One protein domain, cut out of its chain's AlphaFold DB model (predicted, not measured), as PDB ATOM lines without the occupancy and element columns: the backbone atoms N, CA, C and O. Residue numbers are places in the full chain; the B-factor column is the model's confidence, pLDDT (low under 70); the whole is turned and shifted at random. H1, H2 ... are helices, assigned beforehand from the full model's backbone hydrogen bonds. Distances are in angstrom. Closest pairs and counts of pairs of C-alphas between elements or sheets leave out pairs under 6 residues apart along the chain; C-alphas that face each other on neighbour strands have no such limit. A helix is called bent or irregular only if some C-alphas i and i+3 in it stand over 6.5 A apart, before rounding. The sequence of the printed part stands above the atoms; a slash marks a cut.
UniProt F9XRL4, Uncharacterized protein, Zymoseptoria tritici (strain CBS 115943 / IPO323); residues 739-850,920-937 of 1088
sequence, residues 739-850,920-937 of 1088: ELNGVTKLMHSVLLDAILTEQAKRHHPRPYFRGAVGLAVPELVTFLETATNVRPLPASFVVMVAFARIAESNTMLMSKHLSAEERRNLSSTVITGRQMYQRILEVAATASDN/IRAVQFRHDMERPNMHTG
ATOM      1  N   GLU A 739      42.942   8.086  15.374       87.19
ATOM      2  CA  GLU A 739      41.763   8.660  14.720       87.19
ATOM      3  C   GLU A 739      41.760  10.190  14.734       87.19
ATOM      4  O   GLU A 739      41.815  10.815  13.674       87.19
ATOM      5  N   LEU A 740      41.739  10.823  15.914       82.50
ATOM      6  CA  LEU A 740      41.576  12.280  16.027       82.50
ATOM      7  C   LEU A 740      42.831  13.020  15.555       82.50
ATOM      8  O   LEU A 740      42.815  13.728  14.548       82.50
ATOM      9  N   ASN A 741      43.958  12.822  16.245       81.00
ATOM     10  CA  ASN A 741      45.235  13.423  15.840       81.00
ATOM     11  C   ASN A 741      45.862  12.701  14.625       81.00
ATOM     12  O   ASN A 741      46.914  13.104  14.129       81.00
ATOM     13  N   GLY A 742      45.216  11.630  14.161       86.44
ATOM     14  CA  GLY A 742      45.626  10.799  13.044       86.44
ATOM     15  C   GLY A 742      44.789  11.033  11.792       86.44
ATOM     16  O   GLY A 742      44.957  12.054  11.127       86.44
ATOM     17  N   VAL A 743      43.913  10.081  11.450       87.94
ATOM     18  CA  VAL A 743      43.122  10.095  10.202       87.94
ATOM     19  C   VAL A 743      42.353  11.407  10.021       87.94
ATOM     20  O   VAL A 743      42.410  12.001   8.949       87.94
ATOM     21  N   THR A 744      41.720  11.926  11.073       88.62
ATOM     22  CA  THR A 744      40.930  13.172  11.024       88.62
ATOM     23  C   THR A 744      41.798  14.387  10.718       88.62
ATOM     24  O   THR A 744      41.472  15.186   9.839       88.62
ATOM     25  N   LYS A 745      42.945  14.518  11.400       86.12
ATOM     26  CA  LYS A 745      43.921  15.583  11.127       86.12
ATOM     27  C   LYS A 745      44.415  15.513   9.682       86.12
ATOM     28  O   LYS A 745      44.493  16.544   9.021       86.12
ATOM     29  N   LEU A 746      44.719  14.315   9.181       86.31
ATOM     30  CA  LEU A 746      45.161  14.129   7.797       86.31
ATOM     31  C   LEU A 746      44.056  14.476   6.794       86.31
ATOM     32  O   LEU A 746      44.317  15.163   5.810       86.31
ATOM     33  N   MET A 747      42.812  14.101   7.084       87.00
ATOM     34  CA  MET A 747      41.654  14.453   6.268       87.00
ATOM     35  C   MET A 747      41.451  15.970   6.173       87.00
ATOM     36  O   MET A 747      41.226  16.500   5.085       87.00
ATOM     37  N   HIS A 748      41.612  16.688   7.287       84.56
ATOM     38  CA  HIS A 748      41.597  18.152   7.300       84.56
ATOM     39  C   HIS A 748      42.748  18.745   6.475       84.56
ATOM     40  O   HIS A 748      42.536  19.717   5.749       84.56
ATOM     41  N   SER A 749      43.949  18.164   6.546       84.56
ATOM     42  CA  SER A 749      45.079  18.597   5.717       84.56
ATOM     43  C   SER A 749      44.777  18.448   4.229       84.56
ATOM     44  O   SER A 749      45.019  19.380   3.475       84.56
ATOM     45  N   VAL A 750      44.176  17.336   3.796       85.12
ATOM     46  CA  VAL A 750      43.799  17.136   2.384       85.12
ATOM     47  C   VAL A 750      42.727  18.136   1.943       85.12
ATOM     48  O   VAL A 750      42.828  18.701   0.853       85.12
ATOM     49  N   LEU A 751      41.737  18.419   2.797       84.50
ATOM     50  CA  LEU A 751      40.726  19.443   2.525       84.50
ATOM     51  C   LEU A 751      41.366  20.813   2.285       84.50
ATOM     52  O   LEU A 751      41.043  21.483   1.305       84.50
ATOM     53  N   LEU A 752      42.303  21.212   3.142       80.62
ATOM     54  CA  LEU A 752      43.016  22.474   2.988       80.62
ATOM     55  C   LEU A 752      43.978  22.453   1.796       80.62
ATOM     56  O   LEU A 752      44.043  23.428   1.063       80.62
ATOM     57  N   ASP A 753      44.733  21.388   1.571       78.81
ATOM     58  CA  ASP A 753      45.841  21.419   0.613       78.81
ATOM     59  C   ASP A 753      45.429  21.095  -0.825       78.81
ATOM     60  O   ASP A 753      46.066  21.601  -1.755       78.81
ATOM     61  N   ALA A 754      44.383  20.283  -1.010       78.75
ATOM     62  CA  ALA A 754      43.988  19.747  -2.312       78.75
ATOM     63  C   ALA A 754      42.562  20.108  -2.751       78.75
ATOM     64  O   ALA A 754      42.305  20.131  -3.951       78.75
ATOM     65  N   ILE A 755      41.640  20.378  -1.818       79.25
ATOM     66  CA  ILE A 755      40.215  20.565  -2.148       79.25
ATOM     67  C   ILE A 755      39.828  22.049  -2.159       79.25
ATOM     68  O   ILE A 755      39.204  22.523  -3.107       79.25
ATOM     69  N   LEU A 756      40.179  22.803  -1.114       78.31
ATOM     70  CA  LEU A 756      39.764  24.199  -0.985       78.31
ATOM     71  C   LEU A 756      40.638  25.152  -1.804       78.31
ATOM     72  O   LEU A 756      41.869  25.101  -1.773       78.31
ATOM     73  N   THR A 757      39.986  26.113  -2.458       75.88
ATOM     74  CA  THR A 757      40.662  27.241  -3.109       75.88
ATOM     75  C   THR A 757      41.292  28.177  -2.074       75.88
ATOM     76  O   THR A 757      40.850  28.258  -0.927       75.88
ATOM     77  N   GLU A 758      42.300  28.957  -2.471       73.19
ATOM     78  CA  GLU A 758      42.932  29.952  -1.584       73.19
ATOM     79  C   GLU A 758      41.937  30.985  -1.027       73.19
ATOM     80  O   GLU A 758      42.093  31.459   0.099       73.19
ATOM     81  N   GLN A 759      40.882  31.311  -1.780       72.31
ATOM     82  CA  GLN A 759      39.804  32.176  -1.303       72.31
ATOM     83  C   GLN A 759      38.957  31.479  -0.231       72.31
ATOM     84  O   GLN A 759      38.677  32.086   0.803       72.31
ATOM     85  N   ALA A 760      38.600  30.206  -0.427       70.19
ATOM     86  CA  ALA A 760      37.851  29.427   0.557       70.19
ATOM     87  C   ALA A 760      38.654  29.207   1.853       70.19
ATOM     88  O   ALA A 760      38.103  29.335   2.942       70.19
ATOM     89  N   LYS A 761      39.977  29.000   1.767       73.50
ATOM     90  CA  LYS A 761      40.867  28.887   2.944       73.50
ATOM     91  C   LYS A 761      40.827  30.109   3.858       73.50
ATOM     92  O   LYS A 761      40.936  29.961   5.071       73.50
ATOM     93  N   ARG A 762      40.686  31.314   3.289       67.81
ATOM     94  CA  ARG A 762      40.615  32.573   4.055       67.81
ATOM     95  C   ARG A 762      39.298  32.730   4.813       67.81
ATOM     96  O   ARG A 762      39.287  33.400   5.839       67.81
ATOM     97  N   HIS A 763      38.228  32.107   4.320       62.06
ATOM     98  CA  HIS A 763      36.894  32.144   4.922       62.06
ATOM     99  C   HIS A 763      36.579  30.892   5.752       62.06
ATOM    100  O   HIS A 763      35.556  30.864   6.424       62.06
ATOM    101  N   HIS A 764      37.446  29.871   5.739       50.22
ATOM    102  CA  HIS A 764      37.283  28.672   6.554       50.22
ATOM    103  C   HIS A 764      37.442  29.025   8.047       50.22
ATOM    104  O   HIS A 764      38.558  29.342   8.484       50.22
ATOM    105  N   PRO A 765      36.380  28.945   8.871       48.81
ATOM    106  CA  PRO A 765      36.493  29.205  10.298       48.81
ATOM    107  C   PRO A 765      37.379  28.127  10.933       48.81
ATOM    108  O   PRO A 765      37.098  26.933  10.866       48.81
ATOM    109  N   ARG A 766      38.503  28.540  11.525       48.06
ATOM    110  CA  ARG A 766      39.483  27.626  12.130       48.06
ATOM    111  C   ARG A 766      39.038  26.892  13.420       48.06
ATOM    112  O   ARG A 766      39.798  26.005  13.797       48.06
ATOM    113  N   PRO A 767      37.876  27.153  14.080       45.31
ATOM    114  CA  PRO A 767      37.486  26.321  15.234       45.31
ATOM    115  C   PRO A 767      36.071  25.692  15.285       45.31
ATOM    116  O   PRO A 767      35.805  24.992  16.255       45.31
ATOM    117  N   TYR A 768      35.160  25.850  14.312       38.50
ATOM    118  CA  TYR A 768      33.729  25.500  14.519       38.50
ATOM    119  C   TYR A 768      33.135  24.421  13.594       38.50
ATOM    120  O   TYR A 768      31.991  24.530  13.171       38.50
ATOM    121  N   PHE A 769      33.849  23.328  13.316       39.75
ATOM    122  CA  PHE A 769      33.245  22.185  12.597       39.75
ATOM    123  C   PHE A 769      32.502  21.188  13.514       39.75
ATOM    124  O   PHE A 769      32.019  20.156  13.065       39.75
ATOM    125  N   ARG A 770      32.411  21.482  14.819       35.16
ATOM    126  CA  ARG A 770      31.981  20.520  15.850       35.16
ATOM    127  C   ARG A 770      30.459  20.374  16.009       35.16
ATOM    128  O   ARG A 770      30.034  19.398  16.607       35.16
ATOM    129  N   GLY A 771      29.657  21.319  15.502       29.83
ATOM    130  CA  GLY A 771      28.199  21.353  15.723       29.83
ATOM    131  C   GLY A 771      27.329  20.880  14.552       29.83
ATOM    132  O   GLY A 771      26.224  20.405  14.773       29.83
ATOM    133  N   ALA A 772      27.810  20.971  13.308       32.44
ATOM    134  CA  ALA A 772      26.967  20.750  12.125       32.44
ATOM    135  C   ALA A 772      26.869  19.279  11.669       32.44
ATOM    136  O   ALA A 772      26.029  18.951  10.839       32.44
ATOM    137  N   VAL A 773      27.715  18.385  12.195       40.47
ATOM    138  CA  VAL A 773      27.831  16.990  11.716       40.47
ATOM    139  C   VAL A 773      27.000  16.008  12.564       40.47
ATOM    140  O   VAL A 773      26.902  14.841  12.224       40.47
ATOM    141  N   GLY A 774      26.361  16.452  13.651       33.31
ATOM    142  CA  GLY A 774      25.623  15.557  14.557       33.31
ATOM    143  C   GLY A 774      24.178  15.241  14.153       33.31
ATOM    144  O   GLY A 774      23.658  14.213  14.564       33.31
ATOM    145  N   LEU A 775      23.525  16.096  13.359       32.84
ATOM    146  CA  LEU A 775      22.059  16.065  13.207       32.84
ATOM    147  C   LEU A 775      21.543  15.599  11.834       32.84
ATOM    148  O   LEU A 775      20.341  15.459  11.678       32.84
ATOM    149  N   ALA A 776      22.414  15.334  10.851       37.06
ATOM    150  CA  ALA A 776      21.987  14.993   9.480       37.06
ATOM    151  C   ALA A 776      22.693  13.767   8.862       37.06
ATOM    152  O   ALA A 776      22.489  13.456   7.691       37.06
ATOM    153  N   VAL A 777      23.560  13.070   9.607       45.56
ATOM    154  CA  VAL A 777      24.417  11.998   9.056       45.56
ATOM    155  C   VAL A 777      23.656  10.707   8.724       45.56
ATOM    156  O   VAL A 777      23.889  10.190   7.629       45.56
ATOM    157  N   PRO A 778      22.730  10.203   9.565       44.06
ATOM    158  CA  PRO A 778      21.991   8.980   9.246       44.06
ATOM    159  C   PRO A 778      21.131   9.137   7.983       44.06
ATOM    160  O   PRO A 778      21.230   8.327   7.066       44.06
ATOM    161  N   GLU A 779      20.379  10.237   7.872       42.56
ATOM    162  CA  GLU A 779      19.495  10.511   6.727       42.56
ATOM    163  C   GLU A 779      20.271  10.681   5.411       42.56
ATOM    164  O   GLU A 779      19.848  10.196   4.359       42.56
ATOM    165  N   LEU A 780      21.447  11.314   5.464       43.53
ATOM    166  CA  LEU A 780      22.293  11.538   4.292       43.53
ATOM    167  C   LEU A 780      22.961  10.244   3.794       43.53
ATOM    168  O   LEU A 780      23.151  10.060   2.592       43.53
ATOM    169  N   VAL A 781      23.296   9.340   4.718       48.81
ATOM    170  CA  VAL A 781      23.821   8.003   4.425       48.81
ATOM    171  C   VAL A 781      22.750   7.115   3.784       48.81
ATOM    172  O   VAL A 781      23.013   6.504   2.747       48.81
ATOM    173  N   THR A 782      21.532   7.092   4.329       48.97
ATOM    174  CA  THR A 782      20.410   6.319   3.769       48.97
ATOM    175  C   THR A 782      19.977   6.848   2.394       48.97
ATOM    176  O   THR A 782      19.649   6.074   1.489       48.97
ATOM    177  N   PHE A 783      20.054   8.167   2.180       45.97
ATOM    178  CA  PHE A 783      19.825   8.793   0.875       45.97
ATOM    179  C   PHE A 783      20.839   8.338  -0.193       45.97
ATOM    180  O   PHE A 783      20.502   8.223  -1.366       45.97
ATOM    181  N   LEU A 784      22.080   8.025   0.182       46.62
ATOM    182  CA  LEU A 784      23.121   7.587  -0.758       46.62
ATOM    183  C   LEU A 784      22.975   6.148  -1.216       46.62
ATOM    184  O   LEU A 784      23.228   5.857  -2.382       46.62
ATOM    185  N   GLU A 785      22.579   5.257  -0.313       49.31
ATOM    186  CA  GLU A 785      22.341   3.853  -0.654       49.31
ATOM    187  C   GLU A 785      21.169   3.725  -1.638       49.31
ATOM    188  O   GLU A 785      21.196   2.887  -2.539       49.31
ATOM    189  N   THR A 786      20.204   4.646  -1.551       45.50
ATOM    190  CA  THR A 786      19.040   4.731  -2.444       45.50
ATOM    191  C   THR A 786      19.284   5.550  -3.723       45.50
ATOM    192  O   THR A 786      18.698   5.240  -4.761       45.50
ATOM    193  N   ALA A 787      20.184   6.542  -3.717       44.62
ATOM    194  CA  ALA A 787      20.451   7.426  -4.864       44.62
ATOM    195  C   ALA A 787      21.372   6.840  -5.957       44.62
ATOM    196  O   ALA A 787      21.644   7.508  -6.957       44.62
ATOM    197  N   THR A 788      21.828   5.590  -5.834       43.88
ATOM    198  CA  THR A 788      22.795   4.961  -6.761       43.88
ATOM    199  C   THR A 788      22.297   4.711  -8.193       43.88
ATOM    200  O   THR A 788      23.072   4.229  -9.015       43.88
ATOM    201  N   ASN A 789      21.067   5.096  -8.552       45.91
ATOM    202  CA  ASN A 789      20.521   4.865  -9.897       45.91
ATOM    203  C   ASN A 789      20.234   6.121 -10.737       45.91
ATOM    204  O   ASN A 789      19.794   5.979 -11.877       45.91
ATOM    205  N   VAL A 790      20.467   7.348 -10.246       49.03
ATOM    206  CA  VAL A 790      20.068   8.558 -10.993       49.03
ATOM    207  C   VAL A 790      21.066   9.715 -10.791       49.03
ATOM    208  O   VAL A 790      20.944  10.485  -9.848       49.03
ATOM    209  N   ARG A 791      21.989   9.890 -11.755       50.91
ATOM    210  CA  ARG A 791      22.980  10.993 -11.931       50.91
ATOM    211  C   ARG A 791      24.301  10.902 -11.133       50.91
ATOM    212  O   ARG A 791      24.318  10.409 -10.010       50.91
ATOM    213  N   PRO A 792      25.420  11.420 -11.692       57.50
ATOM    214  CA  PRO A 792      26.663  11.585 -10.945       57.50
ATOM    215  C   PRO A 792      26.479  12.617  -9.825       57.50
ATOM    216  O   PRO A 792      26.014  13.733 -10.059       57.50
ATOM    217  N   LEU A 793      26.843  12.233  -8.602       62.59
ATOM    218  CA  LEU A 793      26.780  13.104  -7.430       62.59
ATOM    219  C   LEU A 793      27.806  14.248  -7.551       62.59
ATOM    220  O   LEU A 793      28.928  14.008  -8.008       62.59
ATOM    221  N   PRO A 794      27.481  15.476  -7.103       74.00
ATOM    222  CA  PRO A 794      28.450  16.567  -7.044       74.00
ATOM    223  C   PRO A 794      29.682  16.192  -6.209       74.00
ATOM    224  O   PRO A 794      29.562  15.560  -5.159       74.00
ATOM    225  N   ALA A 795      30.872  16.639  -6.619       68.88
ATOM    226  CA  ALA A 795      32.117  16.360  -5.891       68.88
ATOM    227  C   ALA A 795      32.079  16.858  -4.432       68.88
ATOM    228  O   ALA A 795      32.581  16.187  -3.532       68.88
ATOM    229  N   SER A 796      31.424  17.997  -4.183       71.56
ATOM    230  CA  SER A 796      31.182  18.526  -2.834       71.56
ATOM    231  C   SER A 796      30.388  17.557  -1.957       71.56
ATOM    232  O   SER A 796      30.684  17.421  -0.771       71.56
ATOM    233  N   PHE A 797      29.427  16.840  -2.544       71.31
ATOM    234  CA  PHE A 797      28.626  15.840  -1.849       71.31
ATOM    235  C   PHE A 797      29.475  14.627  -1.462       71.31
ATOM    236  O   PHE A 797      29.476  14.225  -0.307       71.31
ATOM    237  N   VAL A 798      30.289  14.102  -2.385       73.56
ATOM    238  CA  VAL A 798      31.201  12.975  -2.106       73.56
ATOM    239  C   VAL A 798      32.196  13.313  -0.989       73.56
ATOM    240  O   VAL A 798      32.434  12.490  -0.104       73.56
ATOM    241  N   VAL A 799      32.749  14.532  -0.990       80.31
ATOM    242  CA  VAL A 799      33.634  15.007   0.085       80.31
ATOM    243  C   VAL A 799      32.881  15.065   1.413       80.31
ATOM    244  O   VAL A 799      33.357  14.508   2.398       80.31
ATOM    245  N   MET A 800      31.695  15.675   1.446       82.12
ATOM    246  CA  MET A 800      30.878  15.768   2.660       82.12
ATOM    247  C   MET A 800      30.572  14.389   3.258       82.12
ATOM    248  O   MET A 800      30.710  14.200   4.462       82.12
ATOM    249  N   VAL A 801      30.232  13.411   2.420       79.88
ATOM    250  CA  VAL A 801      29.941  12.032   2.841       79.88
ATOM    251  C   VAL A 801      31.157  11.363   3.461       79.88
ATOM    252  O   VAL A 801      31.045  10.741   4.513       79.88
ATOM    253  N   ALA A 802      32.333  11.506   2.850       84.50
ATOM    254  CA  ALA A 802      33.550  10.942   3.417       84.50
ATOM    255  C   ALA A 802      33.846  11.537   4.803       84.50
ATOM    256  O   ALA A 802      34.183  10.804   5.732       84.50
ATOM    257  N   PHE A 803      33.692  12.858   4.951       87.62
ATOM    258  CA  PHE A 803      33.853  13.547   6.233       87.62
ATOM    259  C   PHE A 803      32.837  13.060   7.267       87.62
ATOM    260  O   PHE A 803      33.213  12.798   8.408       87.62
ATOM    261  N   ALA A 804      31.578  12.882   6.862       85.44
ATOM    262  CA  ALA A 804      30.528  12.339   7.712       85.44
ATOM    263  C   ALA A 804      30.861  10.919   8.193       85.44
ATOM    264  O   ALA A 804      30.767  10.659   9.387       85.44
ATOM    265  N   ARG A 805      31.346  10.028   7.316       85.69
ATOM    266  CA  ARG A 805      31.735   8.655   7.693       85.69
ATOM    267  C   ARG A 805      32.932   8.596   8.641       85.69
ATOM    268  O   ARG A 805      32.944   7.790   9.566       85.69
ATOM    269  N   ILE A 806      33.939   9.451   8.446       89.25
ATOM    270  CA  ILE A 806      35.060   9.554   9.395       89.25
ATOM    271  C   ILE A 806      34.582  10.124  10.737       89.25
ATOM    272  O   ILE A 806      34.980   9.626  11.788       89.25
ATOM    273  N   ALA A 807      33.696  11.122  10.727       87.81
ATOM    274  CA  ALA A 807      33.109  11.669  11.947       87.81
ATOM    275  C   ALA A 807      32.243  10.640  12.696       87.81
ATOM    276  O   ALA A 807      32.342  10.549  13.916       87.81
ATOM    277  N   GLU A 808      31.448   9.842  11.983       87.81
ATOM    278  CA  GLU A 808      30.663   8.723  12.522       87.81
ATOM    279  C   GLU A 808      31.580   7.701  13.211       87.81
ATOM    280  O   GLU A 808      31.429   7.436  14.403       87.81
ATOM    281  N   SER A 809      32.621   7.236  12.509       90.31
ATOM    282  CA  SER A 809      33.651   6.343  13.062       90.31
ATOM    283  C   SER A 809      34.294   6.916  14.332       90.31
ATOM    284  O   SER A 809      34.429   6.220  15.336       90.31
ATOM    285  N   ASN A 810      34.676   8.196  14.323       89.62
ATOM    286  CA  ASN A 810      35.274   8.854  15.488       89.62
ATOM    287  C   ASN A 810      34.312   8.939  16.671       89.62
ATOM    288  O   ASN A 810      34.733   8.735  17.809       89.62
ATOM    289  N   THR A 811      33.045   9.265  16.408       88.31
ATOM    290  CA  THR A 811      32.004   9.353  17.433       88.31
ATOM    291  C   THR A 811      31.844   8.006  18.122       88.31
ATOM    292  O   THR A 811      31.881   7.960  19.348       88.31
ATOM    293  N   MET A 812      31.798   6.909  17.361       90.12
ATOM    294  CA  MET A 812      31.702   5.565  17.931       90.12
ATOM    295  C   MET A 812      32.946   5.194  18.755       90.12
ATOM    296  O   MET A 812      32.834   4.765  19.903       90.12
ATOM    297  N   LEU A 813      34.151   5.399  18.209       90.00
ATOM    298  CA  LEU A 813      35.410   5.028  18.873       90.00
ATOM    299  C   LEU A 813      35.705   5.858  20.136       90.00
ATOM    300  O   LEU A 813      36.441   5.406  21.012       90.00
ATOM    301  N   MET A 814      35.129   7.056  20.245       87.00
ATOM    302  CA  MET A 814      35.277   7.945  21.401       87.00
ATOM    303  C   MET A 814      34.063   7.969  22.325       87.00
ATOM    304  O   MET A 814      34.079   8.696  23.323       87.00
ATOM    305  N   SER A 815      33.025   7.195  22.017       87.44
ATOM    306  CA  SER A 815      31.795   7.222  22.790       87.44
ATOM    307  C   SER A 815      31.989   6.659  24.198       87.44
ATOM    308  O   SER A 815      32.852   5.814  24.460       87.44
ATOM    309  N   LYS A 816      31.153   7.138  25.120       88.12
ATOM    310  CA  LYS A 816      30.994   6.570  26.466       88.12
ATOM    311  C   LYS A 816      29.978   5.426  26.495       88.12
ATOM    312  O   LYS A 816      29.895   4.743  27.503       88.12
ATOM    313  N   HIS A 817      29.238   5.243  25.403       91.69
ATOM    314  CA  HIS A 817      28.194   4.240  25.250       91.69
ATOM    315  C   HIS A 817      28.094   3.805  23.783       91.69
ATOM    316  O   HIS A 817      28.216   4.635  22.883       91.69
ATOM    317  N   LEU A 818      27.873   2.519  23.538       93.19
ATOM    318  CA  LEU A 818      27.598   1.999  22.199       93.19
ATOM    319  C   LEU A 818      26.466   0.993  22.296       93.19
ATOM    320  O   LEU A 818      26.612  -0.014  23.002       93.19
ATOM    321  N   SER A 819      25.409   1.252  21.534       93.75
ATOM    322  CA  SER A 819      24.271   0.354  21.410       93.75
ATOM    323  C   SER A 819      24.677  -0.984  20.792       93.75
ATOM    324  O   SER A 819      25.694  -1.102  20.094       93.75
ATOM    325  N   ALA A 820      23.859  -2.017  20.991       91.38
ATOM    326  CA  ALA A 820      24.105  -3.332  20.395       91.38
ATOM    327  C   ALA A 820      24.212  -3.284  18.854       91.38
ATOM    328  O   ALA A 820      24.954  -4.068  18.259       91.38
ATOM    329  N   GLU A 821      23.488  -2.375  18.194       92.12
ATOM    330  CA  GLU A 821      23.567  -2.175  16.743       92.12
ATOM    331  C   GLU A 821      24.874  -1.506  16.317       92.12
ATOM    332  O   GLU A 821      25.570  -2.019  15.438       92.12
ATOM    333  N   GLU A 822      25.258  -0.416  16.980       93.06
ATOM    334  CA  GLU A 822      26.523   0.274  16.723       93.06
ATOM    335  C   GLU A 822      27.721  -0.663  16.893       93.06
ATOM    336  O   GLU A 822      28.635  -0.661  16.070       93.06
ATOM    337  N   ARG A 823      27.704  -1.532  17.909       92.06
ATOM    338  CA  ARG A 823      28.750  -2.547  18.115       92.06
ATOM    339  C   ARG A 823      28.876  -3.507  16.941       92.06
ATOM    340  O   ARG A 823      29.989  -3.746  16.474       92.06
ATOM    341  N   ARG A 824      27.749  -4.022  16.434       90.50
ATOM    342  CA  ARG A 824      27.729  -4.910  15.259       90.50
ATOM    343  C   ARG A 824      28.253  -4.205  14.009       90.50
ATOM    344  O   ARG A 824      28.960  -4.818  13.212       90.50
ATOM    345  N   ASN A 825      27.947  -2.917  13.863       91.94
ATOM    346  CA  ASN A 825      28.292  -2.141  12.675       91.94
ATOM    347  C   ASN A 825      29.679  -1.477  12.744       91.94
ATOM    348  O   ASN A 825      30.198  -1.086  11.698       91.94
ATOM    349  N   LEU A 826      30.325  -1.411  13.916       91.31
ATOM    350  CA  LEU A 826      31.585  -0.686  14.143       91.31
ATOM    351  C   LEU A 826      32.666  -1.000  13.102       91.31
ATOM    352  O   LEU A 826      33.259  -0.085  12.534       91.31
ATOM    353  N   SER A 827      32.904  -2.285  12.823       90.50
ATOM    354  CA  SER A 827      33.898  -2.711  11.828       90.50
ATOM    355  C   SER A 827      33.606  -2.123  10.448       90.50
ATOM    356  O   SER A 827      34.474  -1.513   9.817       90.50
ATOM    357  N   SER A 828      32.350  -2.234  10.008       91.62
ATOM    358  CA  SER A 828      31.916  -1.725   8.710       91.62
ATOM    359  C   SER A 828      32.028  -0.201   8.624       91.62
ATOM    360  O   SER A 828      32.519   0.308   7.614       91.62
ATOM    361  N   THR A 829      31.681   0.525   9.692       91.62
ATOM    362  CA  THR A 829      31.772   1.990   9.754       91.62
ATOM    363  C   THR A 829      33.222   2.460   9.657       91.62
ATOM    364  O   THR A 829      33.550   3.297   8.811       91.62
ATOM    365  N   VAL A 830      34.120   1.869  10.456       91.56
ATOM    366  CA  VAL A 830      35.552   2.210  10.465       91.56
ATOM    367  C   VAL A 830      36.191   1.920   9.103       91.56
ATOM    368  O   VAL A 830      36.894   2.771   8.548       91.56
ATOM    369  N   ILE A 831      35.943   0.738   8.527       91.69
ATOM    370  CA  ILE A 831      36.515   0.337   7.231       91.69
ATOM    371  C   ILE A 831      35.976   1.223   6.103       91.69
ATOM    372  O   ILE A 831      36.759   1.711   5.284       91.69
ATOM    373  N   THR A 832      34.669   1.489   6.072       90.06
ATOM    374  CA  THR A 832      34.038   2.317   5.031       90.06
ATOM    375  C   THR A 832      34.572   3.747   5.056       90.06
ATOM    376  O   THR A 832      34.953   4.278   4.009       90.06
ATOM    377  N   GLY A 833      34.683   4.363   6.240       89.94
ATOM    378  CA  GLY A 833      35.271   5.697   6.380       89.94
ATOM    379  C   GLY A 833      36.700   5.760   5.826       89.94
ATOM    380  O   GLY A 833      37.045   6.667   5.066       89.94
ATOM    381  N   ARG A 834      37.518   4.743   6.117       91.81
ATOM    382  CA  ARG A 834      38.906   4.638   5.631       91.81
ATOM    383  C   ARG A 834      38.994   4.440   4.121       91.81
ATOM    384  O   ARG A 834      39.832   5.075   3.483       91.81
ATOM    385  N   GLN A 835      38.118   3.624   3.538       90.88
ATOM    386  CA  GLN A 835      38.035   3.445   2.085       90.88
ATOM    387  C   GLN A 835      37.663   4.754   1.376       90.88
ATOM    388  O   GLN A 835      38.267   5.102   0.361       90.88
ATOM    389  N   MET A 836      36.702   5.511   1.914       88.81
ATOM    390  CA  MET A 836      36.336   6.820   1.363       88.81
ATOM    391  C   MET A 836      37.496   7.813   1.452       88.81
ATOM    392  O   MET A 836      37.781   8.517   0.483       88.81
ATOM    393  N   TYR A 837      38.217   7.822   2.573       90.44
ATOM    394  CA  TYR A 837      39.407   8.649   2.728       90.44
ATOM    395  C   TYR A 837      40.522   8.279   1.727       90.44
ATOM    396  O   TYR A 837      41.074   9.168   1.078       90.44
ATOM    397  N   GLN A 838      40.798   6.986   1.510       91.44
ATOM    398  CA  GLN A 838      41.754   6.529   0.486       91.44
ATOM    399  C   GLN A 838      41.359   6.982  -0.927       91.44
ATOM    400  O   GLN A 838      42.221   7.394  -1.702       91.44
ATOM    401  N   ARG A 839      40.061   6.970  -1.261       88.19
ATOM    402  CA  ARG A 839      39.575   7.480  -2.555       88.19
ATOM    403  C   ARG A 839      39.834   8.977  -2.716       88.19
ATOM    404  O   ARG A 839      40.283   9.391  -3.780       88.19
ATOM    405  N   ILE A 840      39.601   9.779  -1.672       88.00
ATOM    406  CA  ILE A 840      39.914  11.217  -1.695       88.00
ATOM    407  C   ILE A 840      41.413  11.444  -1.921       88.00
ATOM    408  O   ILE A 840      41.784  12.288  -2.736       88.00
ATOM    409  N   LEU A 841      42.271  10.682  -1.237       89.94
ATOM    410  CA  LEU A 841      43.722  10.762  -1.415       89.94
ATOM    411  C   LEU A 841      44.156  10.416  -2.843       89.94
ATOM    412  O   LEU A 841      44.983  11.128  -3.409       89.94
ATOM    413  N   GLU A 842      43.596   9.365  -3.447       88.25
ATOM    414  CA  GLU A 842      43.922   8.990  -4.828       88.25
ATOM    415  C   GLU A 842      43.487  10.079  -5.818       88.25
ATOM    416  O   GLU A 842      44.280  10.488  -6.662       88.25
ATOM    417  N   VAL A 843      42.284  10.642  -5.658       85.06
ATOM    418  CA  VAL A 843      41.817  11.766  -6.491       85.06
ATOM    419  C   VAL A 843      42.733  12.985  -6.341       85.06
ATOM    420  O   VAL A 843      43.121  13.594  -7.340       85.06
ATOM    421  N   ALA A 844      43.132  13.327  -5.112       84.56
ATOM    422  CA  ALA A 844      44.065  14.421  -4.847       84.56
ATOM    423  C   ALA A 844      45.458  14.167  -5.457       84.56
ATOM    424  O   ALA A 844      46.098  15.100  -5.960       84.56
ATOM    425  N   ALA A 845      45.922  12.914  -5.457       85.44
ATOM    426  CA  ALA A 845      47.168  12.505  -6.099       85.44
ATOM    427  C   ALA A 845      47.091  12.657  -7.622       85.44
ATOM    428  O   ALA A 845      47.953  13.312  -8.207       85.44
ATOM    429  N   THR A 846      46.033  12.148  -8.258       82.69
ATOM    430  CA  THR A 846      45.813  12.276  -9.706       82.69
ATOM    431  C   THR A 846      45.685  13.737 -10.136       82.69
ATOM    432  O   THR A 846      46.320  14.155 -11.103       82.69
ATOM    433  N   ALA A 847      44.927  14.554  -9.398       80.25
ATOM    434  CA  ALA A 847      44.818  15.988  -9.667       80.25
ATOM    435  C   ALA A 847      46.177  16.698  -9.546       80.25
ATOM    436  O   ALA A 847      46.520  17.556 -10.364       80.25
ATOM    437  N   SER A 848      46.983  16.306  -8.554       82.31
ATOM    438  CA  SER A 848      48.342  16.817  -8.393       82.31
ATOM    439  C   SER A 848      49.211  16.445  -9.591       82.31
ATOM    440  O   SER A 848      49.826  17.343 -10.166       82.31
ATOM    441  N   ASP A 849      49.215  15.181 -10.019       81.12
ATOM    442  CA  ASP A 849      49.958  14.690 -11.192       81.12
ATOM    443  C   ASP A 849      49.544  15.411 -12.486       81.12
ATOM    444  O   ASP A 849      50.405  15.809 -13.273       81.12
ATOM    445  N   ASN A 850      48.261  15.742 -12.635       74.62
ATOM    446  CA  ASN A 850      47.724  16.413 -13.822       74.62
ATOM    447  C   ASN A 850      47.874  17.948 -13.814       74.62
ATOM    448  O   ASN A 850      47.655  18.593 -14.835       74.62
ATOM    449  N   ILE A 920      55.977  15.631  -5.885       79.12
ATOM    450  CA  ILE A 920      56.169  15.407  -4.437       79.12
ATOM    451  C   ILE A 920      54.837  15.262  -3.673       79.12
ATOM    452  O   ILE A 920      54.707  14.396  -2.814       79.12
ATOM    453  N   ARG A 921      53.818  16.070  -4.004       80.81
ATOM    454  CA  ARG A 921      52.496  15.998  -3.349       80.81
ATOM    455  C   ARG A 921      51.700  14.744  -3.705       80.81
ATOM    456  O   ARG A 921      51.062  14.177  -2.826       80.81
ATOM    457  N   ALA A 922      51.752  14.295  -4.957       82.00
ATOM    458  CA  ALA A 922      51.066  13.074  -5.368       82.00
ATOM    459  C   ALA A 922      51.664  11.844  -4.670       82.00
ATOM    460  O   ALA A 922      50.929  10.991  -4.177       82.00
ATOM    461  N   VAL A 923      52.995  11.810  -4.537       87.00
ATOM    462  CA  VAL A 923      53.708  10.785  -3.756       87.00
ATOM    463  C   VAL A 923      53.277  10.819  -2.287       87.00
ATOM    464  O   VAL A 923      52.982   9.771  -1.716       87.00
ATOM    465  N   GLN A 924      53.171  12.010  -1.684       89.12
ATOM    466  CA  GLN A 924      52.726  12.156  -0.296       89.12
ATOM    467  C   GLN A 924      51.312  11.601  -0.073       89.12
ATOM    468  O   GLN A 924      51.111  10.844   0.873       89.12
ATOM    469  N   PHE A 925      50.346  11.927  -0.938       89.06
ATOM    470  CA  PHE A 925      48.973  11.424  -0.801       89.06
ATOM    471  C   PHE A 925      48.887   9.904  -0.954       89.06
ATOM    472  O   PHE A 925      48.148   9.257  -0.214       89.06
ATOM    473  N   ARG A 926      49.673   9.314  -1.864       89.69
ATOM    474  CA  ARG A 926      49.752   7.851  -1.999       89.69
ATOM    475  C   ARG A 926      50.363   7.199  -0.762       89.69
ATOM    476  O   ARG A 926      49.788   6.248  -0.242       89.69
ATOM    477  N   HIS A 927      51.435   7.772  -0.223       89.06
ATOM    478  CA  HIS A 927      52.038   7.320   1.031       89.06
ATOM    479  C   HIS A 927      51.089   7.474   2.236       89.06
ATOM    480  O   HIS A 927      51.112   6.665   3.163       89.06
ATOM    481  N   ASP A 928      50.217   8.487   2.249       89.44
ATOM    482  CA  ASP A 928      49.246   8.684   3.332       89.44
ATOM    483  C   ASP A 928      48.213   7.546   3.430       89.44
ATOM    484  O   ASP A 928      47.704   7.292   4.525       89.44
ATOM    485  N   MET A 929      47.970   6.805   2.340       89.94
ATOM    486  CA  MET A 929      47.113   5.608   2.331       89.94
ATOM    487  C   MET A 929      47.739   4.404   3.047       89.94
ATOM    488  O   MET A 929      47.011   3.502   3.454       89.94
ATOM    489  N   GLU A 930      49.063   4.397   3.209       89.19
ATOM    490  CA  GLU A 930      49.860   3.311   3.803       89.19
ATOM    491  C   GLU A 930      50.292   3.637   5.242       89.19
ATOM    492  O   GLU A 930      51.155   2.976   5.823       89.19
ATOM    493  N   ARG A 931      49.740   4.696   5.844       88.00
ATOM    494  CA  ARG A 931      50.137   5.112   7.193       88.00
ATOM    495  C   ARG A 931      49.717   4.093   8.257       88.00
ATOM    496  O   ARG A 931      48.640   3.513   8.158       88.00
ATOM    497  N   PRO A 932      50.470   3.983   9.369       87.88
ATOM    498  CA  PRO A 932      50.082   3.158  10.517       87.88
ATOM    499  C   PRO A 932      48.665   3.451  11.019       87.88
ATOM    500  O   PRO A 932      47.923   2.535  11.354       87.88
ATOM    501  N   ASN A 933      48.272   4.727  11.009       88.50
ATOM    502  CA  ASN A 933      46.933   5.167  11.373       88.50
ATOM    503  C   ASN A 933      45.848   4.504  10.521       88.50
ATOM    504  O   ASN A 933      44.790   4.223  11.070       88.50
ATOM    505  N   MET A 934      46.110   4.233   9.231       88.69
ATOM    506  CA  MET A 934      45.200   3.528   8.317       88.69
ATOM    507  C   MET A 934      44.990   2.071   8.741       88.69
ATOM    508  O   MET A 934      43.859   1.590   8.756       88.69
ATOM    509  N   HIS A 935      46.070   1.420   9.168       91.31
ATOM    510  CA  HIS A 935      46.092   0.017   9.584       91.31
ATOM    511  C   HIS A 935      45.489  -0.218  10.977       91.31
ATOM    512  O   HIS A 935      44.795  -1.204  11.204       91.31
ATOM    513  N   THR A 936      45.712   0.697  11.930       89.75
ATOM    514  CA  THR A 936      45.254   0.543  13.326       89.75
ATOM    515  C   THR A 936      43.736   0.379  13.463       89.75
ATOM    516  O   THR A 936      43.289  -0.312  14.376       89.75
ATOM    517  N   GLY A 937      42.948   0.943  12.543       89.19
ATOM    518  CA  GLY A 937      41.489   0.834  12.578       89.19
ATOM    519  C   GLY A 937      40.945  -0.590  12.484       89.19
ATOM    520  O   GLY A 937      39.871  -0.859  13.009       89.19
TER     521      GLY A 937
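Overview. This is residues 739 to 850 and 920 to 937 of the 1088 residues of an uncharacterized protein of Zymoseptoria tritici (strain CBS 115943 / IPO323) (UniProt F9XRL4). Three helices, H1, H4 and the long, kinked H5, make an up-and-down bundle, each running against the one before it; H4 and H5 pack closely, while H1 meets each over few residues. H6 packs beside H5, H7 packs on residues 739 to 743 of H1, H3 crosses H4 steeply, and residues 785 to 792 stick out. The printed part has 130 residues with seven named helices, H1 to H7 in chain order, and no named strand: all helix. It is compact, with a radius of gyration of the C-alphas of 15.3 A and spans of 45 by 37 by 31 A.

Arrangement. Start at H1, residues 739 to 755; H2, residues 758 to 763, is close but not clearly touching, with closest C-alphas Leu 752 and Lys 761 6.8 A apart. H3, residues 777 to 786, touches residues 801 to 808 alone of H4, residues 795 to 814; closest are C-alphas 777 and 804, 6.3 A. H1 touches residues 803 to 810 alone of H4 at a shallow tilt of 12 degrees, opposite ways; closest are C-alphas 739 and 810, 6.5 A. The hub is H5, residues 820 to 850, a helical hairpin with H4; closest are C-alphas 805 and 833, 4.8 A. H6, residues 920 to 928, touches residues 841 to 849 alone of H5; closest are C-alphas 922 and 845, 4.0 A. H7, residues 932 to 937, touches H1; closest are C-alphas 933 and 742, 6.0 A. Every O i to N i+4 pair is within hydrogen-bond range in H3, H4 and H6; the others have 11 of 13 in H1, 1 of 2 in H2, 25 of 27 in H5 and 1 of 2 in H7.

Along the chain. Find C-alpha 739 at (41.763, 8.660, 14.720), where H1 begins its 20.7 A. H4 is 28.7 A long; H5, irregular with C-alphas 824 and 827 7.4 A apart, is 46.0 A. H7 ends at C-alpha 937, (41.489, 0.834, 12.578).

Size, cuts and confidence. Residues 851 to 919 are not printed; C-alphas 850 and 920 are 12.7 A apart across the cut. The link from H2 to H3 is long, and pLDDT is under 70 at residues 762 to 793 and 795.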